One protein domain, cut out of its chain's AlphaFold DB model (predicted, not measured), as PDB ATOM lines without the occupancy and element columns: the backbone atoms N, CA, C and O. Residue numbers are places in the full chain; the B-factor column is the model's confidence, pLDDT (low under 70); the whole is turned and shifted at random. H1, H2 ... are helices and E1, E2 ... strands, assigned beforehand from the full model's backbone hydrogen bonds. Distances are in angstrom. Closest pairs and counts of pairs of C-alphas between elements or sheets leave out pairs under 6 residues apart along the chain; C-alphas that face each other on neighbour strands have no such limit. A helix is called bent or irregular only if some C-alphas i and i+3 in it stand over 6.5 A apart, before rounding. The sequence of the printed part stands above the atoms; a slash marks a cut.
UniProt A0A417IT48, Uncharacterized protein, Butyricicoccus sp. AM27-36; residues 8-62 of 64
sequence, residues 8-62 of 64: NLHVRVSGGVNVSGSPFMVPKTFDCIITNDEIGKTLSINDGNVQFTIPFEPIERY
ATOM      1  N   ASN A   8      -9.362 -47.326 -16.378       93.38
ATOM      2  CA  ASN A   8      -9.894 -45.967 -16.371       93.38
ATOM      3  C   ASN A   8      -8.860 -45.013 -16.962       93.38
ATOM      4  O   ASN A   8      -7.680 -45.085 -16.611       93.38
ATOM      5  N   LEU A   9      -9.312 -44.110 -17.823       94.25
ATOM      6  CA  LEU A   9      -8.553 -42.960 -18.285       94.25
ATOM      7  C   LEU A   9      -9.283 -41.700 -17.837       94.25
ATOM      8  O   LEU A   9     -10.417 -41.462 -18.243       94.25
ATOM      9  N   HIS A  10      -8.625 -40.894 -17.014       95.62
ATOM     10  CA  HIS A  10      -9.130 -39.591 -16.598       95.62
ATOM     11  C   HIS A  10      -8.465 -38.503 -17.439       95.62
ATOM     12  O   HIS A  10      -7.241 -38.432 -17.531       95.62
ATOM     13  N   VAL A  11      -9.289 -37.670 -18.064       94.75
ATOM     14  CA  VAL A  11      -8.888 -36.531 -18.881       94.75
ATOM     15  C   VAL A  11      -9.586 -35.295 -18.341       94.75
ATOM     16  O   VAL A  11     -10.811 -35.242 -18.266       94.75
ATOM     17  N   ARG A  12      -8.812 -34.271 -17.996       94.50
ATOM     18  CA  ARG A  12      -9.364 -32.961 -17.659       94.50
ATOM     19  C   ARG A  12      -9.503 -32.144 -18.936       94.50
ATOM     20  O   ARG A  12      -8.526 -31.968 -19.659       94.50
ATOM     21  N   VAL A  13     -10.710 -31.669 -19.220       91.81
ATOM     22  CA  VAL A  13     -11.041 -30.970 -20.464       91.81
ATOM     23  C   VAL A  13     -11.519 -29.564 -20.136       91.81
ATOM     24  O   VAL A  13     -12.405 -29.380 -19.306       91.81
ATOM     25  N   SER A  14     -10.945 -28.568 -20.805       91.19
ATOM     26  CA  SER A  14     -11.427 -27.187 -20.777       91.19
ATOM     27  C   SER A  14     -12.051 -26.863 -22.130       91.19
ATOM     28  O   SER A  14     -11.405 -27.011 -23.164       91.19
ATOM     29  N   GLY A  15     -13.312 -26.443 -22.129       86.06
ATOM     30  CA  GLY A  15     -14.066 -26.155 -23.347       86.06
ATOM     31  C   GLY A  15     -15.225 -25.200 -23.088       86.06
ATOM     32  O   GLY A  15     -15.445 -24.770 -21.959       86.06
ATOM     33  N   GLY A  16     -15.965 -24.841 -24.134       84.50
ATOM     34  CA  GLY A  16     -17.184 -24.052 -23.985       84.50
ATOM     35  C   GLY A  16     -18.408 -24.958 -23.871       84.50
ATOM     36  O   GLY A  16     -18.553 -25.901 -24.645       84.50
ATOM     37  N   VAL A  17     -19.299 -24.660 -22.929       83.31
ATOM     38  CA  VAL A  17     -20.609 -25.313 -22.814       83.31
ATOM     39  C   VAL A  17     -21.708 -24.345 -23.232       83.31
ATOM     40  O   VAL A  17     -21.649 -23.150 -22.928       83.31
ATOM     41  N   ASN A  18     -22.712 -24.858 -23.941       85.44
ATOM     42  CA  ASN A  18     -23.931 -24.110 -24.212       85.44
ATOM     43  C   ASN A  18     -24.838 -24.210 -22.979       85.44
ATOM     44  O   ASN A  18     -25.150 -25.310 -22.521       85.44
ATOM     45  N   VAL A  19     -25.217 -23.065 -22.419       80.88
ATOM     46  CA  VAL A  19     -26.113 -22.987 -21.265       80.88
ATOM     47  C   VAL A  19     -27.489 -22.599 -21.782       80.88
ATOM     48  O   VAL A  19     -27.621 -21.600 -22.485       80.88
ATOM     49  N   SER A  20     -28.515 -23.379 -21.434       83.62
ATOM     50  CA  SER A  20     -29.891 -23.103 -21.859       83.62
ATOM     51  C   SER A  20     -30.284 -21.655 -21.544       83.62
ATOM     52  O   SER A  20     -30.113 -21.195 -20.414       83.62
ATOM     53  N   GLY A  21     -30.780 -20.934 -22.551       84.75
ATOM     54  CA  GLY A  21     -31.154 -19.520 -22.438       84.75
ATOM     55  C   GLY A  21     -30.010 -18.514 -22.627       84.75
ATOM     56  O   GLY A  21     -30.271 -17.315 -22.619       84.75
ATOM     57  N   SER A  22     -28.769 -18.964 -22.838       85.44
ATOM     58  CA  SER A  22     -27.629 -18.101 -23.172       85.44
ATOM     59  C   SER A  22     -27.301 -18.180 -24.668       85.44
ATOM     60  O   SER A  22     -27.138 -19.281 -25.193       85.44
ATOM     61  N   PRO A  23     -27.117 -17.042 -25.366       84.38
ATOM     62  CA  PRO A  23     -26.572 -17.038 -26.724       84.38
ATOM     63  C   PRO A  23     -25.047 -17.252 -26.753       84.38
ATOM     64  O   PRO A  23     -24.467 -17.397 -27.826       84.38
ATOM     65  N   PHE A  24     -24.385 -17.263 -25.591       85.94
ATOM     66  CA  PHE A  24     -22.933 -17.382 -25.465       85.94
ATOM     67  C   PHE A  24     -22.516 -18.742 -24.903       85.94
ATOM     68  O   PHE A  24     -23.146 -19.263 -23.978       85.94
ATOM     69  N   MET A  25     -21.402 -19.275 -25.418       88.69
ATOM     70  CA  MET A  25     -20.710 -20.413 -24.814       88.69
ATOM     71  C   MET A  25     -19.944 -19.950 -23.578       88.69
ATOM     72  O   MET A  25     -19.172 -18.993 -23.640       88.69
ATOM     73  N   VAL A  26     -20.135 -20.647 -22.463       87.81
ATOM     74  CA  VAL A  26     -19.437 -20.343 -21.211       87.81
ATOM     75  C   VAL A  26     -18.235 -21.276 -21.085       87.81
ATOM     76  O   VAL A  26     -18.410 -22.489 -21.223       87.81
ATOM     77  N   PRO A  27     -17.017 -20.761 -20.837       88.69
ATOM     78  CA  PRO A  27     -15.865 -21.616 -20.597       88.69
ATOM     79  C   PRO A  27     -16.080 -22.422 -19.315       88.69
ATOM     80  O   PRO A  27     -16.414 -21.878 -18.262       88.69
ATOM     81  N   LYS A  28     -15.873 -23.732 -19.402       89.44
ATOM     82  CA  LYS A  28     -15.975 -24.650 -18.274       89.44
ATOM     83  C   LYS A  28     -14.877 -25.695 -18.351       89.44
ATOM     84  O   LYS A  28     -14.477 -26.132 -19.429       89.44
ATOM     85  N   THR A  29     -14.387 -26.082 -17.183       92.06
ATOM     86  CA  THR A  29     -13.514 -27.245 -17.048       92.06
ATOM     87  C   THR A  29     -14.335 -28.389 -16.485       92.06
ATOM     88  O   THR A  29     -15.074 -28.190 -15.524       92.06
ATOM     89  N   PHE A  30     -14.216 -29.560 -17.092       91.94
ATOM     90  CA  PHE A  30     -14.888 -30.774 -16.662       91.94
ATOM     91  C   PHE A  30     -13.921 -31.954 -16.697       91.94
ATOM     92  O   PHE A  30     -12.963 -31.997 -17.474       91.94
ATOM     93  N   ASP A  31     -14.180 -32.912 -15.823       95.06
ATOM     94  CA  ASP A  31     -13.498 -34.185 -15.758       95.06
ATOM     95  C   ASP A  31     -14.226 -35.184 -16.655       95.06
ATOM     96  O   ASP A  31     -15.423 -35.434 -16.517       95.06
ATOM     97  N   CYS A  32     -13.485 -35.740 -17.602       94.12
ATOM     98  CA  CYS A  32     -13.918 -36.788 -18.504       94.12
ATOM     99  C   CYS A  32     -13.243 -38.090 -18.068       94.12
ATOM    100  O   CYS A  32     -12.016 -38.167 -18.005       94.12
ATOM    101  N   ILE A  33     -14.022 -39.113 -17.737       94.75
ATOM    102  CA  ILE A  33     -13.509 -40.419 -17.324       94.75
ATOM    103  C   ILE A  33     -14.002 -41.448 -18.329       94.75
ATOM    104  O   ILE A  33     -15.204 -41.652 -18.485       94.75
ATOM    105  N   ILE A  34     -13.064 -42.091 -19.012       93.62
ATOM    106  CA  ILE A  34     -13.335 -43.196 -19.922       93.62
ATOM    107  C   ILE A  34     -13.014 -44.482 -19.175       93.62
ATOM    108  O   ILE A  34     -11.852 -44.748 -18.860       93.62
ATOM    109  N   THR A  35     -14.035 -45.280 -18.906       94.12
ATOM    110  CA  THR A  35     -13.909 -46.568 -18.221       94.12
ATOM    111  C   THR A  35     -14.099 -47.683 -19.232       94.12
ATOM    112  O   THR A  35     -14.993 -47.608 -20.064       94.12
ATOM    113  N   ASN A  36     -13.270 -48.719 -19.171       92.94
ATOM    114  CA  ASN A  36     -13.409 -49.941 -19.953       92.94
ATOM    115  C   ASN A  36     -13.356 -51.137 -19.002       92.94
ATOM    116  O   ASN A  36     -12.326 -51.378 -18.364       92.94
ATOM    117  N   ASP A  37     -14.465 -51.856 -18.903       89.81
ATOM    118  CA  ASP A  37     -14.650 -52.975 -17.986       89.81
ATOM    119  C   ASP A  37     -15.217 -54.223 -18.696       89.81
ATOM    120  O   ASP A  37     -15.052 -54.424 -19.904       89.81
ATOM    121  N   GLU A  38     -15.795 -55.139 -17.919       88.06
ATOM    122  CA  GLU A  38     -16.371 -56.385 -18.432       88.06
ATOM    123  C   GLU A  38     -17.679 -56.159 -19.204       88.06
ATOM    124  O   GLU A  38     -18.016 -56.968 -20.068       88.06
ATOM    125  N   ILE A  39     -18.388 -55.067 -18.904       85.94
ATOM    126  CA  ILE A  39     -19.676 -54.693 -19.492       85.94
ATOM    127  C   ILE A  39     -19.445 -53.920 -20.793       85.94
ATOM    128  O   ILE A  39     -20.131 -54.173 -21.781       85.94
ATOM    129  N   GLY A  40     -18.462 -53.017 -20.818       89.06
ATOM    130  CA  GLY A  40     -18.125 -52.238 -22.005       89.06
ATOM    131  C   GLY A  40     -17.319 -50.982 -21.697       89.06
ATOM    132  O   GLY A  40     -16.666 -50.863 -20.658       89.06
ATOM    133  N   LYS A  41     -17.351 -50.033 -22.630       93.00
ATOM    134  CA  LYS A  41     -16.762 -48.709 -22.489       93.00
ATOM    135  C   LYS A  41     -17.832 -47.712 -22.057       93.00
ATOM    136  O   LYS A  41     -18.884 -47.600 -22.676       93.00
ATOM    137  N   THR A  42     -17.542 -46.907 -21.047       94.56
ATOM    138  CA  THR A  42     -18.397 -45.786 -20.650       94.56
ATOM    139  C   THR A  42     -17.617 -44.483 -20.661       94.56
ATOM    140  O   THR A  42     -16.401 -44.461 -20.473       94.56
ATOM    141  N   LEU A  43     -18.339 -43.397 -20.918       93.94
ATOM    142  CA  LEU A  43     -17.863 -42.028 -20.829       93.94
ATOM    143  C   LEU A  43     -18.633 -41.338 -19.704       93.94
ATOM    144  O   LEU A  43     -19.848 -41.168 -19.794       93.94
ATOM    145  N   SER A  44     -17.926 -40.935 -18.657       95.06
ATOM    146  CA  SER A  44     -18.461 -40.095 -17.591       95.06
ATOM    147  C   SER A  44     -17.954 -38.670 -17.748       95.06
ATOM    148  O   SER A  44     -16.756 -38.458 -17.915       95.06
ATOM    149  N   ILE A  45     -18.855 -37.695 -17.662       93.12
ATOM    150  CA  ILE A  45     -18.527 -36.268 -17.646       93.12
ATOM    151  C   ILE A  45     -19.000 -35.704 -16.311       93.12
ATOM    152  O   ILE A  45     -20.163 -35.873 -15.947       93.12
ATOM    153  N   ASN A  46     -18.092 -35.057 -15.586       93.00
ATOM    154  CA  ASN A  46     -18.351 -34.411 -14.306       93.00
ATOM    155  C   ASN A  46     -17.823 -32.977 -14.337       93.00
ATOM    156  O   ASN A  46     -16.651 -32.751 -14.615       93.00
ATOM    157  N   ASP A  47     -18.671 -32.003 -14.036       88.69
ATOM    158  CA  ASP A  47     -18.298 -30.586 -14.032       88.69
ATOM    159  C   ASP A  47     -18.238 -29.959 -12.625       88.69
ATOM    160  O   ASP A  47     -18.148 -28.736 -12.489       88.69
ATOM    161  N   GLY A  48     -18.306 -30.801 -11.587       88.00
ATOM    162  CA  GLY A  48     -18.353 -30.430 -10.173       88.00
ATOM    163  C   GLY A  48     -19.769 -30.236  -9.622       88.00
ATOM    164  O   GLY A  48     -19.972 -30.424  -8.426       88.00
ATOM    165  N   ASN A  49     -20.749 -29.922 -10.477       86.50
ATOM    166  CA  ASN A  49     -22.156 -29.760 -10.096       86.50
ATOM    167  C   ASN A  49     -23.033 -30.895 -10.632       86.50
ATOM    168  O   ASN A  49     -23.980 -31.316  -9.972       86.50
ATOM    169  N   VAL A  50     -22.741 -31.364 -11.843       84.50
ATOM    170  CA  VAL A  50     -23.489 -32.404 -12.544       84.50
ATOM    171  C   VAL A  50     -22.521 -33.478 -13.011       84.50
ATOM    172  O   VAL A  50     -21.461 -33.185 -13.566       84.50
ATOM    173  N   GLN A  51     -22.932 -34.731 -12.829       92.31
ATOM    174  CA  GLN A  51     -22.259 -35.891 -13.388       92.31
ATOM    175  C   GLN A  51     -23.249 -36.730 -14.188       92.31
ATOM    176  O   GLN A  51     -24.332 -37.057 -13.706       92.31
ATOM    177  N   PHE A  52     -22.850 -37.122 -15.393       92.25
ATOM    178  CA  PHE A  52     -23.576 -38.105 -16.185       92.25
ATOM    179  C   PHE A  52     -22.613 -39.128 -16.776       92.25
ATOM    180  O   PHE A  52     -21.465 -38.817 -17.089       92.25
ATOM    181  N   THR A  53     -23.101 -40.355 -16.924       94.50
ATOM    182  CA  THR A  53     -22.362 -41.473 -17.509       94.50
ATOM    183  C   THR A  53     -23.186 -42.056 -18.637       94.50
ATOM    184  O   THR A  53     -24.367 -42.347 -18.454       94.50
ATOM    185  N   ILE A  54     -22.557 -42.236 -19.792       93.44
ATOM    186  CA  ILE A  54     -23.185 -42.808 -20.980       93.44
ATOM    187  C   ILE A  54     -22.345 -43.974 -21.513       93.44
ATOM    188  O   ILE A  54     -21.113 -43.928 -21.423       93.44
ATOM    189  N   PRO A  55     -22.971 -45.020 -22.081       93.88
ATOM    190  CA  PRO A  55     -22.251 -46.024 -22.854       93.88
ATOM    191  C   PRO A  55     -21.538 -45.362 -24.037       93.88
ATOM    192  O   PRO A  55     -22.119 -44.512 -24.716       93.88
ATOM    193  N   PHE A  56     -20.288 -45.739 -24.290       90.38
ATOM    194  CA  PHE A  56     -19.485 -45.129 -25.348       90.38
ATOM    195  C   PHE A  56     -19.745 -45.780 -26.712       90.38
ATOM    196  O   PHE A  56     -19.762 -45.083 -27.725       90.38
ATOM    197  N   GLU A  57     -20.010 -47.088 -26.759       89.06
ATOM    198  CA  GLU A  57     -20.205 -47.835 -28.012       89.06
ATOM    199  C   GLU A  57     -21.299 -47.249 -28.926       89.06
ATOM    200  O   GLU A  57     -21.065 -47.132 -30.132       89.06
ATOM    201  N   PRO A  58     -22.474 -46.811 -28.422       87.75
ATOM    202  CA  PRO A  58     -23.499 -46.199 -29.269       87.75
ATOM    203  C   PRO A  58     -23.083 -44.857 -29.886       87.75
ATOM    204  O   PRO A  58     -23.677 -44.435 -30.878       87.75
ATOM    205  N   ILE A  59     -22.098 -44.175 -29.294       86.25
ATOM    206  CA  ILE A  59     -21.637 -42.838 -29.690       86.25
ATOM    207  C   ILE A  59     -20.442 -42.947 -30.635       86.25
ATOM    208  O   ILE A  59     -20.342 -42.175 -31.585       86.25
ATOM    209  N   GLU A  60     -19.587 -43.954 -30.434       85.56
ATOM    210  CA  GLU A  60     -18.400 -44.241 -31.251       85.56
ATOM    211  C   GLU A  60     -18.726 -44.309 -32.754       85.56
ATOM    212  O   GLU A  60     -17.936 -43.865 -33.585       85.56
ATOM    213  N   ARG A  61     -19.929 -44.775 -33.125       88.44
ATOM    214  CA  ARG A  61     -20.384 -44.831 -34.527       88.44
ATOM    215  C   ARG A  61     -20.483 -43.468 -35.228       88.44
ATOM    216  O   ARG A  61     -20.479 -43.448 -36.453       88.44
ATOM    217  N   TYR A  62     -20.596 -42.373 -34.476       88.38
ATOM    218  CA  TYR A  62     -20.718 -41.007 -35.001       88.38
ATOM    219  C   TYR A  62     -19.389 -40.240 -35.033       88.38
ATOM    220  O   TYR A  62     -19.356 -39.123 -35.536       88.38
TER     221      TYR A  62
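AT A GLANCE: This is residues 8 to 62 of the 64 residues of an uncharacterized protein of Butyricicoccus sp. AM27-36 (UniProt A0A417IT48). One strongly twisted sheet of four antiparallel strands forms a single layer, in which the two long strands E1 and E2 make a bent hairpin that runs on past the shorter E3 and E4. The short helix H1 follows E4 and sits at the end of the sheet near the start of E3, leaving most of the sheet uncovered. The strands form a meander, each the antiparallel neighbour of the one before, in the order E1, E2, E3, E4. The printed part has 55 residues, with four named strands and then one named helix along the chain, and its class is mostly strand. The whole is loose, with a radius of gyration of the C-alphas of 12.9 A, and elongated, spanning 40 by 22 by 15 A.

HOW THE PARTS SIT: E1, residues 8 to 18, and E2, residues 25 to 36, form a hairpin, antiparallel at 157 degrees between their directions. N 9 and O 34 are 2.8 A apart and N 17 and O 26 are 2.9 A apart, both within hydrogen-bond range. E1 bends by 70 degrees at residue 15, and E2 bends by 65 degrees at residue 28. E2 and E3, residues 41 to 46, form a hairpin at 147 degrees; the C-alphas of residues 36 and 41 face each other at 4.4 A, and N 33 and O 44 are within hydrogen-bond range at 2.8 A. E3 and E4, residues 51 to 55, form a hairpin at 164 degrees, with N 43 and O 54 within range at 2.9 A. The edge strands E1 and E4 are apart. H1, residues 57 to 60, is on the sheet but only grazes it; the closest C-alphas of E3 and H1 are those of Lys 41 and Glu 57, 6.6 A apart. H1 is too short for any O i to N i+4 pair, and its one O i to N i+3 pair is not within range.

IN THESE COORDINATES: E1 begins at C-alpha 8, (-9.894, -45.967, -16.371), and is 27.1 A long. E2, the longest strand by residues, is 30.8 A from C-alpha 25, (-20.710, -20.413, -24.814), to C-alpha 36. E3 is 16.6 A long and E4 13.9 A. H1 ends at C-alpha 60, (-18.400, -44.241, -31.251).

THE WHOLE: The two C-alphas farthest apart, those of Pro 23 and Glu 38, are 41.5 A apart. The printed part has no cut. The link from E1 to E2 is short and the other three are tight. The mean pLDDT of the printed part is 90.0, and no printed residue is under 70.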